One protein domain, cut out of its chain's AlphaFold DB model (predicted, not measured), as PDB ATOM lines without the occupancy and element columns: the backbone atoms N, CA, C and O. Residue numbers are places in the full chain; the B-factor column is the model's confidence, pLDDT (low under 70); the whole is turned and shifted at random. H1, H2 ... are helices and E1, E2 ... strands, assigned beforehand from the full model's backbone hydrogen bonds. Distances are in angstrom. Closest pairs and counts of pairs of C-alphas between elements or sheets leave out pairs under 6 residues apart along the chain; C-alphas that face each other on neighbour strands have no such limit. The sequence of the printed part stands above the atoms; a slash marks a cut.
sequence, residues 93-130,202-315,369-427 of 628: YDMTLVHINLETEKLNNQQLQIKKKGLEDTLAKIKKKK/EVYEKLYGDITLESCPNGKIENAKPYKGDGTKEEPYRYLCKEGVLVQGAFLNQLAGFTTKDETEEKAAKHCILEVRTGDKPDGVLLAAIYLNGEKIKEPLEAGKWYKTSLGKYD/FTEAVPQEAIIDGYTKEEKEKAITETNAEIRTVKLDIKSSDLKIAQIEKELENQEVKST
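Overview. This is residues 93 to 130, 202 to 315 and 369 to 427 of the 628 residues of an uncharacterized protein of Firmicutes bacterium CAG:227 (UniProt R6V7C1). Two long helices, H1 and H3, run side by side in opposite directions as a long arm, and at one end of the arm sits a head built on a twisted sheet of E1, E2, E3, E4 and E5, with the short helix H2 on it. The arm makes much of the length, and short E6 lies at its end away from the head. You find 211 residues printed, with three named helices and six named strands in the order H1 E1 E2 H2 E3 E4 E5 H3 E6; the class is mixed, helices and strands. The branched sheet is mixed, with parallel and antiparallel pairs. The whole is only just extended, close to loose, with a radius of gyration of the C-alphas of 25.6 A and spans of 98 by 43 by 30 A.

Along the chain. Find C-alpha 96 at (108.476, 237.309, 276.053); from there H1 runs to residue 128, 48.1 A away. After the first cut come E1, residues 203 to 207, and E2, residues 237 to 248, which bends by 124 degrees at residue 243. Next are H2, residues 249 to 255, E3, residues 271 to 277, 19.4 A long, E4, residues 286 to 293, 19.9 A long, and E5, residues 306 to 308. Past the second cut, H3 runs 53.7 A from C-alpha 384 at (114.059, 269.634, 319.502) to residue 420. E6, residues 423 to 425, ends at (104.541, 218.500, 281.040).

Arrangement. Look first at H1 and H3, which touch at a shallow tilt of 19 degrees, opposite ways; their closest C-alphas, of Asn 109 and Ile 405, are 5.9 A apart. In H1, H2 and H3 every O i to N i+4 pair is within hydrogen-bond range. Neither H1 nor H3 is on the sheet. There E2 has E1 on one side, parallel, with N 204 and O 240 2.8 A apart. On the other side are E3, parallel, with N 241 and O 275 at 2.7 A, and E5, antiparallel, with N 247 and O 307 at 2.8 A. E3 and E4 form an antiparallel hairpin, with N 274 and O 290 at 2.8 A. E2, H2 and E3 make a strand-helix-strand unit, two parallel neighbour strands with a helix between, whose crossover is right-handed. H2 is on the sheet at a height of 6.9 A, over none of its strands; its closest C-alphas to E5, of Gly 249 and Trp 306, are 6.2 A apart. E6 pairs with no named strand and meets H3 only through their tight link.

Size, cuts and confidence. The two C-alphas farthest apart, of Thr 264 and Thr 427, are 98.3 A apart. Residues 131 to 201 are not printed, with 29.3 A between C-alphas 130 and 202; residues 316 to 368 are not printed, with 22.9 A between C-alphas 315 and 369. The links E1 to E2, H2 to E3 and E4 to E5 are long. The mean pLDDT of the printed part is 73.1, and 63 residues are under 70, among them 211 to 222, 259 to 268 and 369 to 388.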
ATOM      1  N   TYR A  93     104.972 227.942 276.312       89.31
ATOM      2  CA  TYR A  93     104.415 229.288 276.202       89.31
ATOM      3  C   TYR A  93     105.445 230.296 275.693       89.31
ATOM      4  O   TYR A  93     106.634 230.192 275.999       89.31
ATOM      5  N   ASP A  94     104.968 231.313 274.973       88.38
ATOM      6  CA  ASP A  94     105.754 232.507 274.678       88.38
ATOM      7  C   ASP A  94     105.857 233.367 275.944       88.38
ATOM      8  O   ASP A  94     104.907 234.030 276.367       88.38
ATOM      9  N   MET A  95     107.040 233.345 276.555       86.75
ATOM     10  CA  MET A  95     107.324 234.051 277.802       86.75
ATOM     11  C   MET A  95     107.897 235.452 277.579       86.75
ATOM     12  O   MET A  95     108.369 236.055 278.541       86.75
ATOM     13  N   THR A  96     107.879 235.995 276.357       87.25
ATOM     14  CA  THR A  96     108.476 237.309 276.053       87.25
ATOM     15  C   THR A  96     107.856 238.416 276.908       87.25
ATOM     16  O   THR A  96     108.570 239.174 277.563       87.25
ATOM     17  N   LEU A  97     106.522 238.470 276.987       84.56
ATOM     18  CA  LEU A  97     105.822 239.452 277.825       84.56
ATOM     19  C   LEU A  97     106.092 239.238 279.319       84.56
ATOM     20  O   LEU A  97     106.223 240.203 280.068       84.56
ATOM     21  N   VAL A  98     106.214 237.983 279.754       86.19
ATOM     22  CA  VAL A  98     106.498 237.642 281.155       86.19
ATOM     23  C   VAL A  98     107.919 238.069 281.541       86.19
ATOM     24  O   VAL A  98     108.105 238.655 282.605       86.19
ATOM     25  N   HIS A  99     108.907 237.873 280.660       85.62
ATOM     26  CA  HIS A  99     110.276 238.365 280.849       85.62
ATOM     27  C   HIS A  99     110.330 239.895 280.914       85.62
ATOM     28  O   HIS A  99     110.942 240.436 281.832       85.62
ATOM     29  N   ILE A 100     109.641 240.599 280.008       86.25
ATOM     30  CA  ILE A 100     109.568 242.070 280.033       86.25
ATOM     31  C   ILE A 100     108.945 242.557 281.349       86.25
ATOM     32  O   ILE A 100     109.455 243.494 281.969       86.25
ATOM     33  N   ASN A 101     107.872 241.910 281.815       87.31
ATOM     34  CA  ASN A 101     107.243 242.236 283.097       87.31
ATOM     35  C   ASN A 101     108.191 241.982 284.279       87.31
ATOM     36  O   ASN A 101     108.264 242.812 285.187       87.31
ATOM     37  N   LEU A 102     108.944 240.874 284.257       91.56
ATOM     38  CA  LEU A 102     109.944 240.561 285.277       91.56
ATOM     39  C   LEU A 102     111.036 241.634 285.338       91.56
ATOM     40  O   LEU A 102     111.362 242.116 286.421       91.56
ATOM     41  N   GLU A 103     111.603 242.007 284.191       90.31
ATOM     42  CA  GLU A 103     112.641 243.038 284.102       90.31
ATOM     43  C   GLU A 103     112.121 244.405 284.556       90.31
ATOM     44  O   GLU A 103     112.791 245.103 285.319       90.31
ATOM     45  N   THR A 104     110.893 244.755 284.166       88.19
ATOM     46  CA  THR A 104     110.236 246.006 284.564       88.19
ATOM     47  C   THR A 104     110.029 246.078 286.078       88.19
ATOM     48  O   THR A 104     110.380 247.081 286.703       88.19
ATOM     49  N   GLU A 105     109.503 245.019 286.703       93.00
ATOM     50  CA  GLU A 105     109.318 244.988 288.160       93.00
ATOM     51  C   GLU A 105     110.659 244.925 288.913       93.00
ATOM     52  O   GLU A 105     110.798 245.571 289.953       93.00
ATOM     53  N   LYS A 106     111.689 244.253 288.375       91.94
ATOM     54  CA  LYS A 106     113.056 244.297 288.933       91.94
ATOM     55  C   LYS A 106     113.641 245.709 288.903       91.94
ATOM     56  O   LYS A 106     114.228 246.141 289.897       91.94
ATOM     57  N   LEU A 107     113.454 246.449 287.810       90.56
ATOM     58  CA  LEU A 107     113.898 247.840 287.706       90.56
ATOM     59  C   LEU A 107     113.151 248.747 288.698       90.56
ATOM     60  O   LEU A 107     113.773 249.564 289.379       90.56
ATOM     61  N   ASN A 108     111.834 248.573 288.835       88.38
ATOM     62  CA  ASN A 108     111.029 249.284 289.832       88.38
ATOM     63  C   ASN A 108     111.533 249.010 291.264       88.38
ATOM     64  O   ASN A 108     111.759 249.939 292.042       88.38
ATOM     65  N   ASN A 109     111.813 247.745 291.596       96.12
ATOM     66  CA  ASN A 109     112.399 247.377 292.886       96.12
ATOM     67  C   ASN A 109     113.734 248.096 293.133       96.12
ATOM     68  O   ASN A 109     113.929 248.698 294.190       96.12
ATOM     69  N   GLN A 110     114.630 248.113 292.141       89.25
ATOM     70  CA  GLN A 110     115.907 248.826 292.237       89.25
ATOM     71  C   GLN A 110     115.720 250.324 292.515       89.25
ATOM     72  O   GLN A 110     116.415 250.876 293.372       89.25
ATOM     73  N   GLN A 111     114.760 250.984 291.860       83.50
ATOM     74  CA  GLN A 111     114.439 252.392 292.125       83.50
ATOM     75  C   GLN A 111     113.971 252.612 293.571       83.50
ATOM     76  O   GLN A 111     114.423 253.550 294.235       83.50
ATOM     77  N   LEU A 112     113.123 251.725 294.099       87.56
ATOM     78  CA  LEU A 112     112.677 251.781 295.493       87.56
ATOM     79  C   LEU A 112     113.838 251.580 296.481       87.56
ATOM     80  O   LEU A 112     113.912 252.280 297.493       87.56
ATOM     81  N   GLN A 113     114.780 250.682 296.181       84.19
ATOM     82  CA  GLN A 113     115.977 250.470 297.005       84.19
ATOM     83  C   GLN A 113     116.881 251.710 297.030       84.19
ATOM     84  O   GLN A 113     117.353 252.109 298.099       84.19
ATOM     85  N   ILE A 114     117.082 252.364 295.881       84.81
ATOM     86  CA  ILE A 114     117.831 253.628 295.786       84.81
ATOM     87  C   ILE A 114     117.139 254.716 296.616       84.81
ATOM     88  O   ILE A 114     117.793 255.386 297.417       84.81
ATOM     89  N   LYS A 115     115.812 254.846 296.495       82.38
ATOM     90  CA  LYS A 115     115.016 255.798 297.284       82.38
ATOM     91  C   LYS A 115     115.148 255.543 298.785       82.38
ATOM     92  O   LYS A 115     115.410 256.474 299.545       82.38
ATOM     93  N   LYS A 116     115.031 254.283 299.221       90.81
ATOM     94  CA  LYS A 116     115.231 253.884 300.622       90.81
ATOM     95  C   LYS A 116     116.617 254.289 301.124       90.81
ATOM     96  O   LYS A 116     116.711 254.859 302.207       90.81
ATOM     97  N   LYS A 117     117.671 254.021 300.346       83.56
ATOM     98  CA  LYS A 117     119.046 254.388 300.706       83.56
ATOM     99  C   LYS A 117     119.195 255.903 300.874       83.56
ATOM    100  O   LYS A 117     119.713 256.344 301.893       83.56
ATOM    101  N   GLY A 118     118.658 256.696 299.942       73.50
ATOM    102  CA  GLY A 118     118.672 258.161 300.042       73.50
ATOM    103  C   GLY A 118     117.957 258.690 301.296       73.50
ATOM    104  O   GLY A 118     118.451 259.608 301.955       73.50
ATOM    105  N   LEU A 119     116.833 258.076 301.681       75.25
ATOM    106  CA  LEU A 119     116.129 258.409 302.925       75.25
ATOM    107  C   LEU A 119     116.908 257.980 304.177       75.25
ATOM    108  O   LEU A 119     116.944 258.718 305.158       75.25
ATOM    109  N   GLU A 120     117.559 256.814 304.160       80.00
ATOM    110  CA  GLU A 120     118.408 256.337 305.263       80.00
ATOM    111  C   GLU A 120     119.633 257.245 305.467       80.00
ATOM    112  O   GLU A 120     119.946 257.604 306.607       80.00
ATOM    113  N   ASP A 121     120.260 257.701 304.380       76.88
ATOM    114  CA  ASP A 121     121.348 258.683 304.409       76.88
ATOM    115  C   ASP A 121     120.863 260.033 304.963       76.88
ATOM    116  O   ASP A 121     121.523 260.644 305.810       76.88
ATOM    117  N   THR A 122     119.671 260.480 304.554       72.38
ATOM    118  CA  THR A 122     119.031 261.700 305.077       72.38
ATOM    119  C   THR A 122     118.752 261.580 306.575       72.38
ATOM    120  O   THR A 122     119.117 262.461 307.357       72.38
ATOM    121  N   LEU A 123     118.201 260.451 307.019       77.12
ATOM    122  CA  LEU A 123     117.964 260.161 308.430       77.12
ATOM    123  C   LEU A 123     119.270 260.161 309.239       77.12
ATOM    124  O   LEU A 123     119.302 260.667 310.363       77.12
ATOM    125  N   ALA A 124     120.353 259.607 308.686       74.69
ATOM    126  CA  ALA A 124     121.668 259.620 309.317       74.69
ATOM    127  C   ALA A 124     122.211 261.050 309.462       74.69
ATOM    128  O   ALA A 124     122.703 261.403 310.539       74.69
ATOM    129  N   LYS A 125     122.057 261.897 308.432       73.75
ATOM    130  CA  LYS A 125     122.413 263.326 308.479       73.75
ATOM    131  C   LYS A 125     121.625 264.068 309.567       73.75
ATOM    132  O   LYS A 125     122.239 264.740 310.399       73.75
ATOM    133  N   ILE A 126     120.302 263.872 309.636       69.62
ATOM    134  CA  ILE A 126     119.434 264.479 310.665       69.62
ATOM    135  C   ILE A 126     119.859 264.024 312.071       69.62
ATOM    136  O   ILE A 126     119.957 264.829 312.998       69.62
ATOM    137  N   LYS A 127     120.169 262.733 312.257       69.75
ATOM    138  CA  LYS A 127     120.597 262.188 313.556       69.75
ATOM    139  C   LYS A 127     121.971 262.704 313.996       69.75
ATOM    140  O   LYS A 127     122.120 263.051 315.170       69.75
ATOM    141  N   LYS A 128     122.946 262.767 313.079       67.31
ATOM    142  CA  LYS A 128     124.351 263.125 313.353       67.31
ATOM    143  C   LYS A 128     124.539 264.608 313.693       67.31
ATOM    144  O   LYS A 128     125.423 264.926 314.487       67.31
ATOM    145  N   LYS A 129     123.688 265.505 313.179       57.50
ATOM    146  CA  LYS A 129     123.643 266.910 313.621       57.50
ATOM    147  C   LYS A 129     123.155 266.973 315.074       57.50
ATOM    148  O   LYS A 129     121.956 266.902 315.338       57.50
ATOM    149  N   LYS A 130     124.065 267.050 316.053       39.88
ATOM    150  CA  LYS A 130     123.706 267.462 317.423       39.88
ATOM    151  C   LYS A 130     123.071 268.852 317.345       39.88
ATOM    152  O   LYS A 130     123.508 269.670 316.543       39.88
ATOM    153  N   GLU A 202     111.697 279.572 293.624       82.06
ATOM    154  CA  GLU A 202     112.835 279.073 292.849       82.06
ATOM    155  C   GLU A 202     114.034 278.700 293.737       82.06
ATOM    156  O   GLU A 202     114.303 279.343 294.753       82.06
ATOM    157  N   VAL A 203     114.781 277.673 293.316       88.25
ATOM    158  CA  VAL A 203     115.988 277.172 293.996       88.25
ATOM    159  C   VAL A 203     117.226 277.603 293.209       88.25
ATOM    160  O   VAL A 203     117.432 277.177 292.069       88.25
ATOM    161  N   TYR A 204     118.069 278.443 293.809       86.19
ATOM    162  CA  TYR A 204     119.193 279.085 293.127       86.19
ATOM    163  C   TYR A 204     120.521 278.329 293.292       86.19
ATOM    164  O   TYR A 204     120.999 278.095 294.399       86.19
ATOM    165  N   GLU A 205     121.173 278.018 292.169       84.94
ATOM    166  CA  GLU A 205     122.611 277.690 292.111       84.94
ATOM    167  C   GLU A 205     123.484 278.941 291.934       84.94
ATOM    168  O   GLU A 205     124.644 278.971 292.349       84.94
ATOM    169  N   LYS A 206     122.906 279.982 291.326       84.62
ATOM    170  CA  LYS A 206     123.518 281.289 291.091       84.62
ATOM    171  C   LYS A 206     122.488 282.391 291.351       84.62
ATOM    172  O   LYS A 206     121.362 282.288 290.865       84.62
ATOM    173  N   LEU A 207     122.869 283.431 292.087       84.62
ATOM    174  CA  LEU A 207     122.063 284.624 292.358       84.62
ATOM    175  C   LEU A 207     122.531 285.773 291.464       84.62
ATOM    176  O   LEU A 207     123.639 286.286 291.634       84.62
ATOM    177  N   TYR A 208     121.677 286.158 290.517       82.94
ATOM    178  CA  TYR A 208     121.925 287.232 289.555       82.94
ATOM    179  C   TYR A 208     121.344 288.556 290.060       82.94
ATOM    180  O   TYR A 208     120.215 288.581 290.558       82.94
ATOM    181  N   GLY A 209     122.100 289.641 289.890       73.44
ATOM    182  CA  GLY A 209     121.633 291.015 290.116       73.44
ATOM    183  C   GLY A 209     121.590 291.853 288.841       73.44
ATOM    184  O   GLY A 209     120.761 292.752 288.731       73.44
ATOM    185  N   ASP A 210     122.439 291.528 287.861       73.12
ATOM    186  CA  ASP A 210     122.380 292.096 286.518       73.12
ATOM    187  C   ASP A 210     122.619 290.998 285.474       73.12
ATOM    188  O   ASP A 210     123.744 290.579 285.182       73.12
ATOM    189  N   ILE A 211     121.506 290.527 284.918       63.78
ATOM    190  CA  ILE A 211     121.442 289.507 283.868       63.78
ATOM    191  C   ILE A 211     121.988 289.984 282.511       63.78
ATOM    192  O   ILE A 211     122.078 289.181 281.587       63.78
ATOM    193  N   THR A 212     122.345 291.265 282.358       67.88
ATOM    194  CA  THR A 212     122.900 291.804 281.104       67.88
ATOM    195  C   THR A 212     124.419 291.633 280.977       67.88
ATOM    196  O   THR A 212     124.955 291.866 279.895       67.88
ATOM    197  N   LEU A 213     125.112 291.205 282.047       59.06
ATOM    198  CA  LEU A 213     126.579 291.231 282.137       59.06
ATOM    199  C   LEU A 213     127.322 289.915 281.805       59.06
ATOM    200  O   LEU A 213     128.493 290.013 281.468       59.06
ATOM    201  N   GLU A 214     126.710 288.718 281.815       55.78
ATOM    202  CA  GLU A 214     127.332 287.469 281.295       55.78
ATOM    203  C   GLU A 214     126.296 286.425 280.815       55.78
ATOM    204  O   GLU A 214     125.187 286.333 281.343       55.78
ATOM    205  N   SER A 215     126.674 285.623 279.804       54.19
ATOM    206  CA  SER A 215     125.805 284.731 279.017       54.19
ATOM    207  C   SER A 215     125.247 283.536 279.803       54.19
ATOM    208  O   SER A 215     125.986 282.657 280.250       54.19
ATOM    209  N   CYS A 216     123.924 283.462 279.917       45.09
ATOM    210  CA  CYS A 216     123.207 282.389 280.600       45.09
ATOM    211  C   CYS A 216     123.367 281.033 279.879       45.09
ATOM    212  O   CYS A 216     122.960 280.923 278.721       45.09
ATOM    213  N   PRO A 217     123.803 279.947 280.542       41.41
ATOM    214  CA  PRO A 217     123.389 278.619 280.123       41.41
ATOM    215  C   PRO A 217     121.919 278.437 280.541       41.41
ATOM    216  O   PRO A 217     121.566 278.677 281.694       41.41
ATOM    217  N   ASN A 218     121.062 278.025 279.603       46.28
ATOM    218  CA  ASN A 218     119.631 277.701 279.779       46.28
ATOM    219  C   ASN A 218     118.596 278.846 279.801       46.28
ATOM    220  O   ASN A 218     117.490 278.643 280.295       46.28
ATOM    221  N   GLY A 219     118.875 280.015 279.215       48.62
ATOM    222  CA  GLY A 219     117.800 280.939 278.801       48.62
ATOM    223  C   GLY A 219     116.937 281.555 279.916       48.62
ATOM    224  O   GLY A 219     115.821 281.991 279.641       48.62
ATOM    225  N   LYS A 220     117.424 281.610 281.163       54.44
ATOM    226  CA  LYS A 220     116.771 282.355 282.252       54.44
ATOM    227  C   LYS A 220     117.106 283.849 282.145       54.44
ATOM    228  O   LYS A 220     118.275 284.200 282.061       54.44
ATOM    229  N   ILE A 221     116.083 284.706 282.160       52.97
ATOM    230  CA  ILE A 221     116.151 286.155 281.864       52.97
ATOM    231  C   ILE A 221     115.615 287.028 283.015       52.97
ATOM    232  O   ILE A 221     115.152 288.140 282.781       52.97
ATOM    233  N   GLU A 222     115.664 286.561 284.268       59.69
ATOM    234  CA  GLU A 222     115.168 287.335 285.419       59.69
ATOM    235  C   GLU A 222     116.145 287.333 286.606       59.69
ATOM    236  O   GLU A 222     116.831 286.344 286.866       59.69
ATOM    237  N   ASN A 223     116.199 288.461 287.326       75.75
ATOM    238  CA  ASN A 223     116.981 288.625 288.557       75.75
ATOM    239  C   ASN A 223     116.479 287.689 289.663       75.75
ATOM    240  O   ASN A 223     115.300 287.333 289.694       75.75
ATOM    241  N   ALA A 224     117.356 287.343 290.611       82.88
ATOM    242  CA  ALA A 224     116.967 286.505 291.739       82.88
ATOM    243  C   ALA A 224     115.852 287.172 292.563       82.88
ATOM    244  O   ALA A 224     115.982 288.308 293.020       82.88
ATOM    245  N   LYS A 225     114.758 286.436 292.773       86.19
ATOM    246  CA  LYS A 225     113.592 286.848 293.562       86.19
ATOM    247  C   LYS A 225     113.539 286.088 294.891       86.19
ATOM    248  O   LYS A 225     113.644 284.857 294.875       86.19
ATOM    249  N   PRO A 226     113.369 286.788 296.025       88.12
ATOM    250  CA  PRO A 226     113.189 286.147 297.315       88.12
ATOM    251  C   PRO A 226     111.790 285.541 297.413       88.12
ATOM    252  O   PRO A 226     110.835 286.073 296.852       88.12
ATOM    253  N   TYR A 227     111.655 284.445 298.157       86.62
ATOM    254  CA  TYR A 227     110.357 283.803 298.386       86.62
ATOM    255  C   TYR A 227     109.664 284.293 299.667       86.62
ATOM    256  O   TYR A 227     108.498 283.982 299.899       86.62
ATOM    257  N   LYS A 228     110.379 285.029 300.529       85.38
ATOM    258  CA  LYS A 228     109.868 285.610 301.780       85.38
ATOM    259  C   LYS A 228     110.709 286.826 302.194       85.38
ATOM    260  O   LYS A 228     111.877 286.903 301.821       85.38
ATOM    261  N   GLY A 229     110.137 287.718 303.001       85.50
ATOM    262  CA  GLY A 229     110.803 288.908 303.548       85.50
ATOM    263  C   GLY A 229     110.705 290.124 302.628       85.50
ATOM    264  O   GLY A 229     110.492 289.984 301.424       85.50
ATOM    265  N   ASP A 230     110.856 291.316 303.200       84.44
ATOM    266  CA  ASP A 230     110.777 292.600 302.495       84.44
ATOM    267  C   ASP A 230     112.149 293.282 302.317       84.44
ATOM    268  O   ASP A 230     112.267 294.257 301.567       84.44
ATOM    269  N   GLY A 231     113.199 292.710 302.920       80.56
ATOM    270  CA  GLY A 231     114.578 293.179 302.830       80.56
ATOM    271  C   GLY A 231     114.998 294.089 303.983       80.56
ATOM    272  O   GLY A 231     116.136 294.560 303.972       80.56
ATOM    273  N   THR A 232     114.126 294.323 304.968       84.25
ATOM    274  CA  THR A 232     114.461 295.020 306.218       84.25
ATOM    275  C   THR A 232     115.338 294.156 307.127       84.25
ATOM    276  O   THR A 232     115.551 292.965 306.887       84.25
ATOM    277  N   LYS A 233     115.890 294.752 308.187       78.81
ATOM    278  CA  LYS A 233     116.690 294.021 309.176       78.81
ATOM    279  C   LYS A 233     115.840 293.014 309.952       78.81
ATOM    280  O   LYS A 233     116.326 291.933 310.284       78.81
ATOM    281  N   GLU A 234     114.589 293.377 310.221       75.62
ATOM    282  CA  GLU A 234     113.585 292.578 310.918       75.62
ATOM    283  C   GLU A 234     113.000 291.482 310.015       75.62
ATOM    284  O   GLU A 234     112.822 290.349 310.467       75.62
ATOM    285  N   GLU A 235     112.763 291.781 308.733       78.44
ATOM    286  CA  GLU A 235     112.256 290.837 307.729       78.44
ATOM    287  C   GLU A 235     113.196 290.716 306.509       78.44
ATOM    288  O   GLU A 235     112.841 291.092 305.384       78.44
ATOM    289  N   PRO A 236     114.403 290.135 306.679       83.12
ATOM    290  CA  PRO A 236     115.367 290.007 305.593       83.12
ATOM    291  C   PRO A 236     114.819 289.133 304.463       83.12
ATOM    292  O   PRO A 236     114.130 288.135 304.700       83.12
ATOM    293  N   TYR A 237     115.183 289.464 303.224       88.81
ATOM    294  CA  TYR A 237     114.843 288.660 302.052       88.81
ATOM    295  C   TYR A 237     115.353 287.229 302.190       88.81
ATOM    296  O   TYR A 237     116.506 287.022 302.545       88.81
ATOM    297  N   ARG A 238     114.546 286.228 301.848       86.56
ATOM    298  CA  ARG A 238     114.920 284.811 301.922       86.56
ATOM    299  C   ARG A 238     114.983 284.192 300.542       86.56
ATOM    300  O   ARG A 238     114.020 284.261 299.780       86.56
ATOM    301  N   TYR A 239     116.108 283.556 300.248       89.00
ATOM    302  CA  TYR A 239     116.357 282.867 298.989       89.00
ATOM    303  C   TYR A 239     116.616 281.394 299.260       89.00
ATOM    304  O   TYR A 239     117.456 281.052 300.091       89.00
ATOM    305  N   LEU A 240     115.924 280.525 298.533       88.62
ATOM    306  CA  LEU A 240     116.169 279.093 298.572       88.62
ATOM    307  C   LEU A 240     117.299 278.762 297.591       88.62
ATOM    308  O   LEU A 240     117.264 279.170 296.436       88.62
ATOM    309  N   CYS A 241     118.346 278.093 298.053       85.75
ATOM    310  CA  CYS A 241     119.624 277.948 297.362       85.75
ATOM    311  C   CYS A 241     120.139 276.506 297.438       85.75
ATOM    312  O   CYS A 241     119.818 275.768 298.372       85.75
ATOM    313  N   LYS A 242     120.995 276.123 296.484       83.75
ATOM    314  CA  LYS A 242     121.819 274.909 296.583       83.75
ATOM    315  C   LYS A 242     123.088 275.163 297.401       83.75
ATOM    316  O   LYS A 242     123.491 276.305 297.629       83.75
ATOM    317  N   GLU A 243     123.738 274.081 297.828       74.12
ATOM    318  CA  GLU A 243     125.037 274.144 298.505       74.12
ATOM    319  C   GLU A 243     126.088 274.850 297.625       74.12
ATOM    320  O   GLU A 243     126.244 274.550 296.442       74.12
ATOM    321  N   GLY A 244     126.836 275.787 298.210       69.31
ATOM    322  CA  GLY A 244     127.896 276.533 297.539       69.31
ATOM    323  C   GLY A 244     127.419 277.533 296.485       69.31
ATOM    324  O   GLY A 244     128.189 277.812 295.564       69.31
ATOM    325  N   VAL A 245     126.184 278.045 296.607       81.44
ATOM    326  CA  VAL A 245     125.579 279.034 295.695       81.44
ATOM    327  C   VAL A 245     126.557 280.159 295.335       81.44
ATOM    328  O   VAL A 245     127.300 280.650 296.194       81.44
ATOM    329  N   LEU A 246     126.567 280.555 294.060       78.62
ATOM    330  CA  LEU A 246     127.347 281.695 293.571       78.62
ATOM    331  C   LEU A 246     126.509 282.973 293.627       78.62
ATOM    332  O   LEU A 246     125.340 282.961 293.256       78.62
ATOM    333  N   VAL A 247     127.104 284.087 294.034       81.06
ATOM    334  CA  VAL A 247     126.446 285.395 294.128       81.06
ATOM    335  C   VAL A 247     127.157 286.373 293.207       81.06
ATOM    336  O   VAL A 247     128.379 286.487 293.266       81.06
ATOM    337  N   GLN A 248     126.420 287.058 292.340       83.31
ATOM    338  CA  GLN A 248     126.989 288.050 291.428       83.31
ATOM    339  C   GLN A 248     127.277 289.371 292.166       83.31
ATOM    340  O   GLN A 248     126.501 289.785 293.028       83.31
ATOM    341  N   GLY A 249     128.341 290.087 291.800       74.88
ATOM    342  CA  GLY A 249     128.671 291.400 292.366       74.88
ATOM    343  C   GLY A 249     127.548 292.421 292.184       74.88
ATOM    344  O   GLY A 249     127.229 293.156 293.114       74.88
ATOM    345  N   ALA A 250     126.848 292.387 291.045       82.00
ATOM    346  CA  ALA A 250     125.650 293.196 290.821       82.00
ATOM    347  C   ALA A 250     124.529 292.930 291.847       82.00
ATOM    348  O   ALA A 250     123.852 293.864 292.270       82.00
ATOM    349  N   PHE A 251     124.355 291.680 292.293       86.25
ATOM    350  CA  PHE A 251     123.359 291.325 293.312       86.25
ATOM    351  C   PHE A 251     123.729 291.924 294.674       86.25
ATOM    352  O   PHE A 251     122.885 292.489 295.366       86.25
ATOM    353  N   LEU A 252     125.009 291.850 295.040       83.00
ATOM    354  CA  LEU A 252     125.528 292.440 296.274       83.00
ATOM    355  C   LEU A 252     125.437 293.972 296.256       83.00
ATOM    356  O   LEU A 252     125.055 294.573 297.256       83.00
ATOM    357  N   ASN A 253     125.692 294.599 295.109       80.75
ATOM    358  CA  ASN A 253     125.517 296.040 294.928       80.75
ATOM    359  C   ASN A 253     124.059 296.468 295.082       80.75
ATOM    360  O   ASN A 253     123.777 297.469 295.738       80.75
ATOM    361  N   GLN A 254     123.126 295.691 294.527       84.19
ATOM    362  CA  GLN A 254     121.698 295.920 294.714       84.19
ATOM    363  C   GLN A 254     121.301 295.795 296.191       84.19
ATOM    364  O   GLN A 254     120.533 296.617 296.689       84.19
ATOM    365  N   LEU A 255     121.841 294.799 296.901       83.12
ATOM    366  CA  LEU A 255     121.630 294.631 298.339       83.12
ATOM    367  C   LEU A 255     122.190 295.822 299.137       83.12
ATOM    368  O   LEU A 255     121.570 296.258 300.098       83.12
ATOM    369  N   ALA A 256     123.320 296.386 298.714       80.81
ATOM    370  CA  ALA A 256     123.962 297.546 299.334       80.81
ATOM    371  C   ALA A 256     123.314 298.903 298.987       80.81
ATOM    372  O   ALA A 256     123.728 299.939 299.504       80.81
ATOM    373  N   GLY A 257     122.317 298.928 298.096       79.50
ATOM    374  CA  GLY A 257     121.697 300.170 297.628       79.50
ATOM    375  C   GLY A 257     122.543 300.954 296.614       79.50
ATOM    376  O   GLY A 257     122.294 302.137 296.392       79.50
ATOM    377  N   PHE A 258     123.534 300.322 295.973       77.31
ATOM    378  CA  PHE A 258     124.269 300.885 294.834       77.31
ATOM    379  C   PHE A 258     123.519 300.590 293.525       77.31
ATOM    380  O   PHE A 258     123.939 299.754 292.723       77.31
ATOM    381  N   THR A 259     122.373 301.238 293.306       63.09
ATOM    382  CA  THR A 259     121.641 301.158 292.031       63.09
ATOM    383  C   THR A 259     122.158 302.206 291.038       63.09
ATOM    384  O   THR A 259     122.593 303.293 291.409       63.09
ATOM    385  N   THR A 260     122.145 301.884 289.742       54.91
ATOM    386  CA  THR A 260     122.719 302.719 288.667       54.91
ATOM    387  C   THR A 260     121.785 303.828 288.165       54.91
ATOM    388  O   THR A 260     122.073 304.450 287.142       54.91
ATOM    389  N   LYS A 261     120.654 304.086 288.837       54.84
ATOM    390  CA  LYS A 261     119.646 305.054 288.383       54.84
ATOM    391  C   LYS A 261     119.115 305.883 289.550       54.84
ATOM    392  O   LYS A 261     118.534 305.335 290.474       54.84
ATOM    393  N   ASP A 262     119.315 307.192 289.410       46.94
ATOM    394  CA  ASP A 262     118.787 308.306 290.201       46.94
ATOM    395  C   ASP A 262     119.429 308.555 291.579       46.94
ATOM    396  O   ASP A 262     119.117 307.927 292.584       46.94
ATOM    397  N   GLU A 263     120.265 309.602 291.641       48.47
ATOM    398  CA  GLU A 263     120.900 310.175 292.848       48.47
ATOM    399  C   GLU A 263     119.898 310.809 293.848       48.47
ATOM    400  O   GLU A 263     120.270 311.651 294.667       48.47
ATOM    401  N   THR A 264     118.619 310.430 293.790       47.00
ATOM    402  CA  THR A 264     117.533 311.023 294.591       47.00
ATOM    403  C   THR A 264     116.732 310.024 295.424       47.00
ATOM    404  O   THR A 264     115.903 310.467 296.217       47.00
ATOM    405  N   GLU A 265     116.982 308.717 295.317       48.50
ATOM    406  CA  GLU A 265     116.464 307.743 296.286       48.50
ATOM    407  C   GLU A 265     117.513 307.501 297.379       48.50
ATOM    408  O   GLU A 265     118.696 307.303 297.098       48.50
ATOM    409  N   GLU A 266     117.102 307.575 298.648       51.84
ATOM    410  CA  GLU A 266     117.970 307.211 299.768       51.84
ATOM    411  C   GLU A 266     118.535 305.806 299.535       51.84
ATOM    412  O   GLU A 266     117.795 304.877 299.212       51.84
ATOM    413  N   LYS A 267     119.855 305.657 299.709       57.25
ATOM    414  CA  LYS A 267     120.573 304.377 299.683       57.25
ATOM    415  C   LYS A 267     120.072 303.475 300.815       57.25
ATOM    416  O   LYS A 267     120.713 303.359 301.856       57.25
ATOM    417  N   ALA A 268     118.906 302.870 300.636       68.81
ATOM    418  CA  ALA A 268     118.349 301.916 301.575       68.81
ATOM    419  C   ALA A 268     119.009 300.561 301.314       68.81
ATOM    420  O   ALA A 268     118.570 299.788 300.459       68.81
ATOM    421  N   ALA A 269     120.109 300.308 302.021       80.38
ATOM    422  CA  ALA A 269     120.703 298.984 302.072       80.38
ATOM    423  C   ALA A 269     119.691 297.975 302.639       80.38
ATOM    424  O   ALA A 269     118.843 298.304 303.468       80.38
ATOM    425  N   LYS A 270     119.767 296.742 302.148       86.44
ATOM    426  CA  LYS A 270     118.845 295.654 302.458       86.44
ATOM    427  C   LYS A 270     119.587 294.476 303.076       86.44
ATOM    428  O   LYS A 270     120.809 294.356 302.985       86.44
ATOM    429  N   HIS A 271     118.828 293.569 303.672       84.62
ATOM    430  CA  HIS A 271     119.338 292.365 304.314       84.62
ATOM    431  C   HIS A 271     118.743 291.121 303.653       84.62
ATOM    432  O   HIS A 271     117.567 291.109 303.282       84.62
ATOM    433  N   CYS A 272     119.534 290.056 303.512       84.06
ATOM    434  CA  CYS A 272     119.012 288.778 303.034       84.06
ATOM    435  C   CYS A 272     119.607 287.564 303.749       84.06
ATOM    436  O   CYS A 272     120.712 287.610 304.279       84.06
ATOM    437  N   ILE A 273     118.872 286.457 303.722       80.94
ATOM    438  CA  ILE A 273     119.266 285.133 304.182       80.94
ATOM    439  C   ILE A 273     119.223 284.184 302.979       80.94
ATOM    440  O   ILE A 273     118.200 284.048 302.308       80.94
ATOM    441  N   LEU A 274     120.343 283.518 302.718       82.62
ATOM    442  CA  LEU A 274     120.452 282.444 301.735       82.62
ATOM    443  C   LEU A 274     120.293 281.113 302.456       82.62
ATOM    444  O   LEU A 274     121.022 280.874 303.415       82.62
ATOM    445  N   GLU A 275     119.376 280.257 302.013       80.38
ATOM    446  CA  GLU A 275     118.961 279.054 302.739       80.38
ATOM    447  C   GLU A 275     119.046 277.802 301.875       80.38
ATOM    448  O   GLU A 275     118.556 277.785 300.756       80.38
ATOM    449  N   VAL A 276     119.590 276.717 302.419       68.19
ATOM    450  CA  VAL A 276     119.482 275.372 301.834       68.19
ATOM    451  C   VAL A 276     118.455 274.609 302.653       68.19
ATOM    452  O   VAL A 276     118.591 274.565 303.876       68.19
ATOM    453  N   ARG A 277     117.441 274.005 302.024       71.62
ATOM    454  CA  ARG A 277     116.380 273.260 302.726       71.62
ATOM    455  C   ARG A 277     116.181 271.857 302.154       71.62
ATOM    456  O   ARG A 277     116.471 271.613 300.987       71.62
ATOM    457  N   THR A 278     115.709 270.907 302.964       57.81
ATOM    458  CA  THR A 278     115.496 269.519 302.513       57.81
ATOM    459  C   THR A 278     114.482 269.449 301.379       57.81
ATOM    460  O   THR A 278     113.394 270.009 301.490       57.81
ATOM    461  N   GLY A 279     114.809 268.689 300.334       66.31
ATOM    462  CA  GLY A 279     113.925 268.506 299.184       66.31
ATOM    463  C   GLY A 279     113.773 269.755 298.318       66.31
ATOM    464  O   GLY A 279     112.882 269.756 297.478       66.31
ATOM    465  N   ASP A 280     114.612 270.778 298.528       79.19
ATOM    466  CA  ASP A 280     114.613 272.030 297.773       79.19
ATOM    467  C   ASP A 280     113.247 272.742 297.802       79.19
ATOM    468  O   ASP A 280     112.780 273.265 296.792       79.19
ATOM    469  N   LYS A 281     112.596 272.773 298.977       79.06
ATOM    470  CA  LYS A 281     111.296 273.437 299.179       79.06
ATOM    471  C   LYS A 281     111.301 274.459 300.324       79.06
ATOM    472  O   LYS A 281     111.997 274.238 301.318       79.06
ATOM    473  N   PRO A 282     110.489 275.536 300.254       75.25
ATOM    474  CA  PRO A 282     110.329 276.516 301.336       75.25
ATOM    475  C   PRO A 282     109.757 275.962 302.641       75.25
ATOM    476  O   PRO A 282     110.051 276.501 303.703       75.25
ATOM    477  N   ASP A 283     108.934 274.923 302.589       68.88
ATOM    478  CA  ASP A 283     108.436 274.193 303.763       68.88
ATOM    479  C   ASP A 283     109.393 273.067 304.195       68.88
ATOM    480  O   ASP A 283     109.209 272.444 305.241       68.88
ATOM    481  N   GLY A 284     110.443 272.830 303.404       54.12
ATOM    482  CA  GLY A 284     111.531 271.919 303.706       54.12
ATOM    483  C   GLY A 284     112.372 272.398 304.883       54.12
ATOM    484  O   GLY A 284     112.453 273.584 305.214       54.12
ATOM    485  N   VAL A 285     113.059 271.460 305.522       53.56
ATOM    486  CA  VAL A 285     113.797 271.752 306.741       53.56
ATOM    487  C   VAL A 285     115.111 272.470 306.460       53.56
ATOM    488  O   VAL A 285     115.849 272.054 305.570       53.56
ATOM    489  N   LEU A 286     115.437 273.504 307.243       59.81
ATOM    490  CA  LEU A 286     116.654 274.299 307.076       59.81
ATOM    491  C   LEU A 286     117.930 273.474 307.327       59.81
ATOM    492  O   LEU A 286     118.213 273.014 308.435       59.81
ATOM    493  N   LEU A 287     118.722 273.290 306.272       52.78
ATOM    494  CA  LEU A 287     120.003 272.585 306.276       52.78
ATOM    495  C   LEU A 287     121.177 273.532 306.545       52.78
ATOM    496  O   LEU A 287     122.079 273.165 307.303       52.78
ATOM    497  N   ALA A 288     121.174 274.725 305.952       59.44
ATOM    498  CA  ALA A 288     122.195 275.756 306.134       59.44
ATOM    499  C   ALA A 288     121.611 277.142 305.837       59.44
ATOM    500  O   ALA A 288     120.718 277.248 304.999       59.44
ATOM    501  N   ALA A 289     122.140 278.184 306.483       70.06
ATOM    502  CA  ALA A 289     121.782 279.567 306.193       70.06
ATOM    503  C   ALA A 289     122.997 280.502 306.279       70.06
ATOM    504  O   ALA A 289     123.867 280.303 307.127       70.06
ATOM    505  N   ILE A 290     123.041 281.527 305.426       72.94
ATOM    506  CA  ILE A 290     124.001 282.642 305.486       72.94
ATOM    507  C   ILE A 290     123.223 283.955 305.459       72.94
ATOM    508  O   ILE A 290     122.363 284.131 304.603       72.94
ATOM    509  N   TYR A 291     123.549 284.883 306.360       76.56
ATOM    510  CA  TYR A 291     123.015 286.246 306.361       76.56
ATOM    511  C   TYR A 291     123.971 287.195 305.640       76.56
ATOM    512  O   TYR A 291     125.170 287.206 305.923       76.56
ATOM    513  N   LEU A 292     123.437 288.011 304.741       77.62
ATOM    514  CA  LEU A 292     124.155 289.075 304.055       77.62
ATOM    515  C   LEU A 292     123.570 290.418 304.499       77.62
ATOM    516  O   LEU A 292     122.373 290.665 304.333       77.62
ATOM    517  N   ASN A 293     124.426 291.270 305.066       78.62
ATOM    518  CA  ASN A 293     124.085 292.635 305.450       78.62
ATOM    519  C   ASN A 293     124.597 293.606 304.375       78.62
ATOM    520  O   ASN A 293     125.805 293.829 304.268       78.62
ATOM    521  N   GLY A 294     123.683 294.193 303.597       76.88
ATOM    522  CA  GLY A 294     124.026 295.185 302.582       76.88
ATOM    523  C   GLY A 294     124.636 296.466 303.156       76.88
ATOM    524  O   GLY A 294     125.474 297.068 302.495       76.88
ATOM    525  N   GLU A 295     124.298 296.859 304.391       77.44
ATOM    526  CA  GLU A 295     124.777 298.108 305.020       77.44
ATOM    527  C   GLU A 295     126.294 298.141 305.176       77.44
ATOM    528  O   GLU A 295     126.911 299.207 305.241       77.44
ATOM    529  N   LYS A 296     126.913 296.966 305.263       75.00
ATOM    530  CA  LYS A 296     128.345 296.881 305.483       75.00
ATOM    531  C   LYS A 296     129.161 296.875 304.187       75.00
ATOM    532  O   LYS A 296     130.387 296.974 304.248       75.00
ATOM    533  N   ILE A 297     128.521 296.783 303.022       73.50
ATOM    534  CA  ILE A 297     129.190 296.916 301.726       73.50
ATOM    535  C   ILE A 297     129.355 298.417 301.462       73.50
ATOM    536  O   ILE A 297     128.452 299.091 300.977       73.50
ATOM    537  N   LYS A 298     130.510 298.960 301.853       73.38
ATOM    538  CA  LYS A 298     130.782 300.408 301.809       73.38
ATOM    539  C   LYS A 298     131.118 300.921 300.405       73.38
ATOM    540  O   LYS A 298     130.937 302.109 300.140       73.38
ATOM    541  N   GLU A 299     131.576 300.041 299.517       74.06
ATOM    542  CA  GLU A 299     132.001 300.366 298.151       74.06
ATOM    543  C   GLU A 299     131.380 299.397 297.131       74.06
ATOM    544  O   GLU A 299     131.199 298.218 297.450       74.06
ATOM    545  N   PRO A 300     131.041 299.867 295.914       75.00
ATOM    546  CA  PRO A 300     130.451 299.017 294.890       75.00
ATOM    547  C   PRO A 300     131.449 297.955 294.418       75.00
ATOM    548  O   PRO A 300     132.590 298.249 294.066       75.00
ATOM    549  N   LEU A 301     130.982 296.714 294.370       77.88
ATOM    550  CA  LEU A 301     131.706 295.562 293.853       77.88
ATOM    551  C   LEU A 301     131.643 295.521 292.322       77.88
ATOM    552  O   LEU A 301     130.738 296.077 291.696       77.88
ATOM    553  N   GLU A 302     132.588 294.825 291.694       77.38
ATOM    554  CA  GLU A 302     132.580 294.643 290.244       77.38
ATOM    555  C   GLU A 302     131.341 293.846 289.809       77.38
ATOM    556  O   GLU A 302     131.134 292.703 290.219       77.38
ATOM    557  N   ALA A 303     130.496 294.461 288.979       75.88
ATOM    558  CA  ALA A 303     129.147 293.968 288.718       75.88
ATOM    559  C   ALA A 303     129.111 292.571 288.063       75.88
ATOM    560  O   ALA A 303     128.229 291.778 288.383       75.88
ATOM    561  N   GLY A 304     130.083 292.248 287.202       73.06
ATOM    562  CA  GLY A 304     130.202 290.941 286.545       73.06
ATOM    563  C   GLY A 304     130.875 289.851 287.390       73.06
ATOM    564  O   GLY A 304     130.832 288.683 287.018       73.06
ATOM    565  N   LYS A 305     131.480 290.193 288.535       76.69
ATOM    566  CA  LYS A 305     132.285 289.249 289.322       76.69
ATOM    567  C   LYS A 305     131.409 288.261 290.094       76.69
ATOM    568  O   LYS A 305     130.413 288.645 290.703       76.69
ATOM    569  N   TRP A 306     131.801 286.986 290.111       78.44
ATOM    570  CA  TRP A 306     131.111 285.933 290.862       78.44
ATOM    571  C   TRP A 306     131.806 285.617 292.185       78.44
ATOM    572  O   TRP A 306     133.013 285.383 292.236       78.44
ATOM    573  N   TYR A 307     131.014 285.527 293.251       72.19
ATOM    574  CA  TYR A 307     131.454 285.213 294.606       72.19
ATOM    575  C   TYR A 307     130.882 283.861 295.031       72.19
ATOM    576  O   TYR A 307     129.670 283.656 295.018       72.19
ATOM    577  N   LYS A 308     131.742 282.915 295.411       73.75
ATOM    578  CA  LYS A 308     131.317 281.585 295.865       73.75
ATOM    579  C   LYS A 308     131.060 281.582 297.363       73.75
ATOM    580  O   LYS A 308     131.927 281.975 298.136       73.75
ATOM    581  N   THR A 309     129.896 281.093 297.778       71.31
ATOM    582  CA  THR A 309     129.585 280.952 299.204       71.31
ATOM    583  C   THR A 309     130.109 279.629 299.770       71.31
ATOM    584  O   THR A 309     130.228 278.620 299.069       71.31
ATOM    585  N   SER A 310     130.366 279.606 301.078       62.72
ATOM    586  CA  SER A 310     130.574 278.383 301.863       62.72
ATOM    587  C   SER A 310     129.252 277.727 302.302       62.72
ATOM    588  O   SER A 310     129.257 276.819 303.131       62.72
ATOM    589  N   LEU A 311     128.106 278.157 301.751       61.81
ATOM    590  CA  LEU A 311     126.772 277.714 302.160       61.81
ATOM    591  C   LEU A 311     126.651 276.186 302.050       61.81
ATOM    592  O   LEU A 311     126.684 275.634 300.957       61.81
ATOM    593  N   GLY A 312     126.521 275.490 303.179       50.66
ATOM    594  CA  GLY A 312     126.384 274.029 303.204       50.66
ATOM    595  C   GLY A 312     127.670 273.229 302.943       50.66
ATOM    596  O   GLY A 312     127.617 272.002 302.980       50.66
ATOM    597  N   LYS A 313     128.831 273.873 302.744       51.25
ATOM    598  CA  LYS A 313     130.124 273.179 302.630       51.25
ATOM    599  C   LYS A 313     130.745 272.964 304.010       51.25
ATOM    600  O   LYS A 313     130.927 273.915 304.761       51.25
ATOM    601  N   TYR A 314     131.089 271.718 304.331       41.31
ATOM    602  CA  TYR A 314     131.809 271.360 305.554       41.31
ATOM    603  C   TYR A 314     133.163 270.750 305.188       41.31
ATOM    604  O   TYR A 314     133.200 269.602 304.744       41.31
ATOM    605  N   ASP A 315     134.258 271.472 305.426       25.64
ATOM    606  CA  ASP A 315     135.575 270.844 305.527       25.64
ATOM    607  C   ASP A 315     135.757 270.322 306.954       25.64
ATOM    608  O   ASP A 315     135.581 271.035 307.945       25.64
ATOM    609  N   PHE A 369     132.122 293.138 305.748       36.47
ATOM    610  CA  PHE A 369     130.690 293.246 305.474       36.47
ATOM    611  C   PHE A 369     129.775 292.101 305.920       36.47
ATOM    612  O   PHE A 369     128.551 292.237 305.920       36.47
ATOM    613  N   THR A 370     130.334 290.993 306.388       36.53
ATOM    614  CA  THR A 370     129.534 289.937 307.012       36.53
ATOM    615  C   THR A 370     129.362 290.241 308.497       36.53
ATOM    616  O   THR A 370     130.320 290.538 309.210       36.53
ATOM    617  N   GLU A 371     128.126 290.253 308.976       38.66
ATOM    618  CA  GLU A 371     127.790 290.412 310.391       38.66
ATOM    619  C   GLU A 371     127.312 289.066 310.932       38.66
ATOM    620  O   GLU A 371     126.711 288.279 310.197       38.66
ATOM    621  N   ALA A 372     127.580 288.788 312.208       37.97
ATOM    622  CA  ALA A 372     126.948 287.657 312.867       37.97
ATOM    623  C   ALA A 372     125.429 287.838 312.765       37.97
ATOM    624  O   ALA A 372     124.913 288.905 313.102       37.97
ATOM    625  N   VAL A 373     124.729 286.809 312.288       35.75
ATOM    626  CA  VAL A 373     123.267 286.821 312.227       35.75
ATOM    627  C   VAL A 373     122.748 287.182 313.627       35.75
ATOM    628  O   VAL A 373     123.174 286.537 314.594       35.75
ATOM    629  N   PRO A 374     121.889 288.207 313.787       35.09
ATOM    630  CA  PRO A 374     121.327 288.544 315.090       35.09
ATOM    631  C   PRO A 374     120.717 287.282 315.705       35.09
ATOM    632  O   PRO A 374     119.945 286.605 315.034       35.09
ATOM    633  N   GLN A 375     121.051 286.939 316.955       33.09
ATOM    634  CA  GLN A 375     120.538 285.714 317.604       33.09
ATOM    635  C   GLN A 375     119.000 285.648 317.605       33.09
ATOM    636  O   GLN A 375     118.432 284.564 317.625       33.09
ATOM    637  N   GLU A 376     118.340 286.803 317.523       33.38
ATOM    638  CA  GLU A 376     116.885 286.951 317.422       33.38
ATOM    639  C   GLU A 376     116.342 286.687 316.001       33.38
ATOM    640  O   GLU A 376     115.188 286.297 315.852       33.38
ATOM    641  N   ALA A 377     117.176 286.823 314.961       32.78
ATOM    642  CA  ALA A 377     116.881 286.443 313.574       32.78
ATOM    643  C   ALA A 377     117.276 284.982 313.258       32.78
ATOM    644  O   ALA A 377     116.793 284.411 312.279       32.78
ATOM    645  N   ILE A 378     118.108 284.353 314.105       34.88
ATOM    646  CA  ILE A 378     118.349 282.898 314.145       34.88
ATOM    647  C   ILE A 378     117.275 282.234 315.020       34.88
ATOM    648  O   ILE A 378     117.564 281.536 315.990       34.88
ATOM    649  N   ILE A 379     116.006 282.426 314.679       33.12
ATOM    650  CA  ILE A 379     115.039 281.376 314.978       33.12
ATOM    651  C   ILE A 379     115.039 280.489 313.744       33.12
ATOM    652  O   ILE A 379     114.571 280.901 312.686       33.12
ATOM    653  N   ASP A 380     115.653 279.318 313.916       33.75
ATOM    654  CA  ASP A 380     115.292 278.035 313.296       33.75
ATOM    655  C   ASP A 380     116.502 277.208 312.811       33.75
ATOM    656  O   ASP A 380     116.562 276.678 311.704       33.75
ATOM    657  N   GLY A 381     117.512 277.061 313.672       42.72
ATOM    658  CA  GLY A 381     118.149 275.752 313.771       42.72
ATOM    659  C   GLY A 381     117.204 274.866 314.573       42.72
ATOM    660  O   GLY A 381     116.859 275.269 315.681       42.72
ATOM    661  N   TYR A 382     116.804 273.716 314.009       41.59
ATOM    662  CA  TYR A 382     115.831 272.769 314.574       41.59
ATOM    663  C   TYR A 382     115.560 272.971 316.069       41.59
ATOM    664  O   TYR A 382     116.406 272.641 316.916       41.59
ATOM    665  N   THR A 383     114.341 273.372 316.416       53.25
ATOM    666  CA  THR A 383     113.832 273.043 317.743       53.25
ATOM    667  C   THR A 383     113.924 271.524 317.934       53.25
ATOM    668  O   THR A 383     113.887 270.728 316.985       53.25
ATOM    669  N   LYS A 384     114.068 271.072 319.183       54.97
ATOM    670  CA  LYS A 384     114.059 269.634 319.502       54.97
ATOM    671  C   LYS A 384     112.839 268.933 318.876       54.97
ATOM    672  O   LYS A 384     112.955 267.803 318.409       54.97
ATOM    673  N   GLU A 385     111.719 269.647 318.821       57.53
ATOM    674  CA  GLU A 385     110.441 269.217 318.262       57.53
ATOM    675  C   GLU A 385     110.490 269.067 316.734       57.53
ATOM    676  O   GLU A 385     110.084 268.027 316.222       57.53
ATOM    677  N   GLU A 386     111.067 270.015 315.990       59.59
ATOM    678  CA  GLU A 386     111.220 269.897 314.529       59.59
ATOM    679  C   GLU A 386     112.182 268.779 314.132       59.59
ATOM    680  O   GLU A 386     111.966 268.090 313.132       59.59
ATOM    681  N   LYS A 387     113.236 268.541 314.924       57.88
ATOM    682  CA  LYS A 387     114.159 267.428 314.669       57.88
ATOM    683  C   LYS A 387     113.470 266.090 314.909       57.88
ATOM    684  O   LYS A 387     113.624 265.164 314.112       57.88
ATOM    685  N   GLU A 388     112.724 265.971 316.005       69.88
ATOM    686  CA  GLU A 388     111.930 264.776 316.294       69.88
ATOM    687  C   GLU A 388     110.851 264.554 315.226       69.88
ATOM    688  O   GLU A 388     110.682 263.422 314.766       69.88
ATOM    689  N   LYS A 389     110.200 265.622 314.751       74.81
ATOM    690  CA  LYS A 389     109.231 265.575 313.652       74.81
ATOM    691  C   LYS A 389     109.871 265.090 312.349       74.81
ATOM    692  O   LYS A 389     109.414 264.088 311.807       74.81
ATOM    693  N   ALA A 390     110.986 265.680 311.919       70.25
ATOM    694  CA  ALA A 390     111.690 265.279 310.697       70.25
ATOM    695  C   ALA A 390     112.207 263.830 310.761       70.25
ATOM    696  O   ALA A 390     112.119 263.083 309.786       70.25
ATOM    697  N   ILE A 391     112.709 263.387 311.923       76.00
ATOM    698  CA  ILE A 391     113.077 261.980 312.153       76.00
ATOM    699  C   ILE A 391     111.844 261.080 312.028       76.00
ATOM    700  O   ILE A 391     111.935 259.996 311.452       76.00
ATOM    701  N   THR A 392     110.709 261.494 312.585       77.19
ATOM    702  CA  THR A 392     109.469 260.711 312.569       77.19
ATOM    703  C   THR A 392     108.910 260.588 311.154       77.19
ATOM    704  O   THR A 392     108.623 259.471 310.724       77.19
ATOM    705  N   GLU A 393     108.842 261.689 310.407       79.19
ATOM    706  CA  GLU A 393     108.391 261.735 309.010       79.19
ATOM    707  C   GLU A 393     109.311 260.916 308.100       79.19
ATOM    708  O   GLU A 393     108.846 259.999 307.425       79.19
ATOM    709  N   THR A 394     110.632 261.113 308.188       73.31
ATOM    710  CA  THR A 394     111.601 260.337 307.391       73.31
ATOM    711  C   THR A 394     111.513 258.836 307.700       73.31
ATOM    712  O   THR A 394     111.568 257.995 306.803       73.31
ATOM    713  N   ASN A 395     111.344 258.451 308.974       77.44
ATOM    714  CA  ASN A 395     111.136 257.045 309.333       77.44
ATOM    715  C   ASN A 395     109.804 256.496 308.805       77.44
ATOM    716  O   ASN A 395     109.739 255.310 308.475       77.44
ATOM    717  N   ALA A 396     108.747 257.310 308.754       78.62
ATOM    718  CA  ALA A 396     107.469 256.916 308.173       78.62
ATOM    719  C   ALA A 396     107.610 256.669 306.663       78.62
ATOM    720  O   ALA A 396     107.186 255.617 306.189       78.62
ATOM    721  N   GLU A 397     108.306 257.545 305.936       83.62
ATOM    722  CA  GLU A 397     108.604 257.343 304.514       83.62
ATOM    723  C   GLU A 397     109.427 256.074 304.266       83.62
ATOM    724  O   GLU A 397     109.079 255.272 303.401       83.62
ATOM    725  N   ILE A 398     110.467 255.821 305.072       83.31
ATOM    726  CA  ILE A 398     111.253 254.579 304.987       83.31
ATOM    727  C   ILE A 398     110.364 253.348 305.215       83.31
ATOM    728  O   ILE A 398     110.557 252.324 304.558       83.31
ATOM    729  N   ARG A 399     109.403 253.408 306.148       83.56
ATOM    730  CA  ARG A 399     108.458 252.302 306.383       83.56
ATOM    731  C   ARG A 399     107.572 252.066 305.165       83.56
ATOM    732  O   ARG A 399     107.427 250.911 304.779       83.56
ATOM    733  N   THR A 400     107.039 253.121 304.554       82.12
ATOM    734  CA  THR A 400     106.235 253.020 303.327       82.12
ATOM    735  C   THR A 400     107.046 252.406 302.191       82.12
ATOM    736  O   THR A 400     106.656 251.370 301.664       82.12
ATOM    737  N   VAL A 401     108.244 252.930 301.907       83.38
ATOM    738  CA  VAL A 401     109.112 252.390 300.846       83.38
ATOM    739  C   VAL A 401     109.493 250.926 301.112       83.38
ATOM    740  O   VAL A 401     109.566 250.129 300.183       83.38
ATOM    741  N   LYS A 402     109.691 250.515 302.374       87.56
ATOM    742  CA  LYS A 402     109.921 249.098 302.719       87.56
ATOM    743  C   LYS A 402     108.719 248.203 302.410       87.56
ATOM    744  O   LYS A 402     108.920 247.050 302.033       87.56
ATOM    745  N   LEU A 403     107.495 248.695 302.601       84.62
ATOM    746  CA  LEU A 403     106.289 247.961 302.218       84.62
ATOM    747  C   LEU A 403     106.183 247.849 300.695       84.62
ATOM    748  O   LEU A 403     105.895 246.760 300.204       84.62
ATOM    749  N   ASP A 404     106.504 248.921 299.969       89.31
ATOM    750  CA  ASP A 404     106.518 248.923 298.504       89.31
ATOM    751  C   ASP A 404     107.546 247.922 297.957       89.31
ATOM    752  O   ASP A 404     107.197 247.100 297.110       89.31
ATOM    753  N   ILE A 405     108.770 247.902 298.507       90.38
ATOM    754  CA  ILE A 405     109.809 246.910 298.171       90.38
ATOM    755  C   ILE A 405     109.280 245.497 298.399       90.38
ATOM    756  O   ILE A 405     109.308 244.680 297.487       90.38
ATOM    757  N   LYS A 406     108.716 245.218 299.582       88.81
ATOM    758  CA  LYS A 406     108.168 243.892 299.891       88.81
ATOM    759  C   LYS A 406     107.045 243.496 298.930       88.81
ATOM    760  O   LYS A 406     106.935 242.329 298.565       88.81
ATOM    761  N   SER A 407     106.196 244.443 298.535       82.88
ATOM    762  CA  SER A 407     105.137 244.190 297.554       82.88
ATOM    763  C   SER A 407     105.711 243.874 296.169       82.88
ATOM    764  O   SER A 407     105.242 242.946 295.517       82.88
ATOM    765  N   SER A 408     106.762 244.587 295.755       93.00
ATOM    766  CA  SER A 408     107.476 244.356 294.500       93.00
ATOM    767  C   SER A 408     108.202 243.007 294.514       93.00
ATOM    768  O   SER A 408     108.054 242.241 293.569       93.00
ATOM    769  N   ASP A 409     108.870 242.641 295.613       91.19
ATOM    770  CA  ASP A 409     109.508 241.327 295.783       91.19
ATOM    771  C   ASP A 409     108.494 240.179 295.643       91.19
ATOM    772  O   ASP A 409     108.770 239.172 294.994       91.19
ATOM    773  N   LEU A 410     107.292 240.333 296.216       87.94
ATOM    774  CA  LEU A 410     106.218 239.342 296.077       87.94
ATOM    775  C   LEU A 410     105.727 239.220 294.630       87.94
ATOM    776  O   LEU A 410     105.477 238.105 294.172       87.94
ATOM    777  N   LYS A 411     105.610 240.339 293.905       91.31
ATOM    778  CA  LYS A 411     105.268 240.319 292.477       91.31
ATOM    779  C   LYS A 411     106.360 239.654 291.644       91.31
ATOM    780  O   LYS A 411     106.038 238.822 290.806       91.31
ATOM    781  N   ILE A 412     107.630 239.981 291.890       93.06
ATOM    782  CA  ILE A 412     108.776 239.353 291.219       93.06
ATOM    783  C   ILE A 412     108.726 237.840 291.432       93.06
ATOM    784  O   ILE A 412     108.744 237.100 290.457       93.06
ATOM    785  N   ALA A 413     108.554 237.380 292.676       86.50
ATOM    786  CA  ALA A 413     108.449 235.954 292.984       86.50
ATOM    787  C   ALA A 413     107.255 235.278 292.282       86.50
ATOM    788  O   ALA A 413     107.344 234.123 291.865       86.50
ATOM    789  N   GLN A 414     106.130 235.985 292.134       86.19
ATOM    790  CA  GLN A 414     104.975 235.483 291.392       86.19
ATOM    791  C   GLN A 414     105.275 235.348 289.891       86.19
ATOM    792  O   GLN A 414     104.982 234.303 289.316       86.19
ATOM    793  N   ILE A 415     105.896 236.359 289.277       86.81
ATOM    794  CA  ILE A 415     106.279 236.346 287.857       86.81
ATOM    795  C   ILE A 415     107.356 235.279 287.590       86.81
ATOM    796  O   ILE A 415     107.296 234.569 286.591       86.81
ATOM    797  N   GLU A 416     108.318 235.103 288.498       86.81
ATOM    798  CA  GLU A 416     109.335 234.045 288.406       86.81
ATOM    799  C   GLU A 416     108.704 232.648 288.467       86.81
ATOM    800  O   GLU A 416     109.074 231.766 287.695       86.81
ATOM    801  N   LYS A 417     107.673 232.457 289.296       82.94
ATOM    802  CA  LYS A 417     106.897 231.212 289.304       82.94
ATOM    803  C   LYS A 417     106.108 230.998 288.008       82.94
ATOM    804  O   LYS A 417     105.907 229.860 287.588       82.94
ATOM    805  N   GLU A 418     105.634 232.060 287.363       81.44
ATOM    806  CA  GLU A 418     105.025 231.955 286.031       81.44
ATOM    807  C   GLU A 418     106.064 231.517 284.985       81.44
ATOM    808  O   GLU A 418     105.750 230.668 284.152       81.44
ATOM    809  N   LEU A 419     107.311 231.991 285.089       80.06
ATOM    810  CA  LEU A 419     108.441 231.569 284.247       80.06
ATOM    811  C   LEU A 419     108.822 230.097 284.411       80.06
ATOM    812  O   LEU A 419     109.100 229.435 283.414       80.06
ATOM    813  N   GLU A 420     108.771 229.554 285.629       79.75
ATOM    814  CA  GLU A 420     108.985 228.115 285.860       79.75
ATOM    815  C   GLU A 420     107.976 227.237 285.098       79.75
ATOM    816  O   GLU A 420     108.288 226.103 284.735       79.75
ATOM    817  N   ASN A 421     106.784 227.769 284.807       76.44
ATOM    818  CA  ASN A 421     105.724 227.075 284.076       76.44
ATOM    819  C   ASN A 421     105.769 227.323 282.557       76.44
ATOM    820  O   ASN A 421     104.757 227.122 281.884       76.44
ATOM    821  N   GLN A 422     106.917 227.743 282.004       84.69
ATOM    822  CA  GLN A 422     107.099 227.928 280.558       84.69
ATOM    823  C   GLN A 422     106.730 226.668 279.768       84.69
ATOM    824  O   GLN A 422     106.151 226.766 278.687       84.69
ATOM    825  N   GLU A 423     107.073 225.494 280.296       87.88
ATOM    826  CA  GLU A 423     106.817 224.209 279.656       87.88
ATOM    827  C   GLU A 423     105.777 223.413 280.444       87.88
ATOM    828  O   GLU A 423     105.970 223.076 281.614       87.88
ATOM    829  N   VAL A 424     104.678 223.059 279.781       89.31
ATOM    830  CA  VAL A 424     103.668 222.175 280.360       89.31
ATOM    831  C   VAL A 424     104.066 220.735 280.072       89.31
ATOM    832  O   VAL A 424     104.223 220.348 278.915       89.31
ATOM    833  N   LYS A 425     104.192 219.925 281.125       91.56
ATOM    834  CA  LYS A 425     104.541 218.500 281.040       91.56
ATOM    835  C   LYS A 425     103.357 217.610 281.386       91.56
ATOM    836  O   LYS A 425     102.423 218.017 282.079       91.56
ATOM    837  N   SER A 426     103.409 216.366 280.924       91.25
ATOM    838  CA  SER A 426     102.415 215.370 281.298       91.25
ATOM    839  C   SER A 426     102.571 214.953 282.760       91.25
ATOM    840  O   SER A 426     103.662 214.588 283.180       91.25
ATOM    841  N   THR A 427     101.488 214.979 283.534       88.31
ATOM    842  CA  THR A 427     101.446 214.523 284.935       88.31
ATOM    843  C   THR A 427     101.025 213.058 285.057       88.31
ATOM    844  O   THR A 427     101.023 212.501 286.153       88.31
TER     845      THR A 427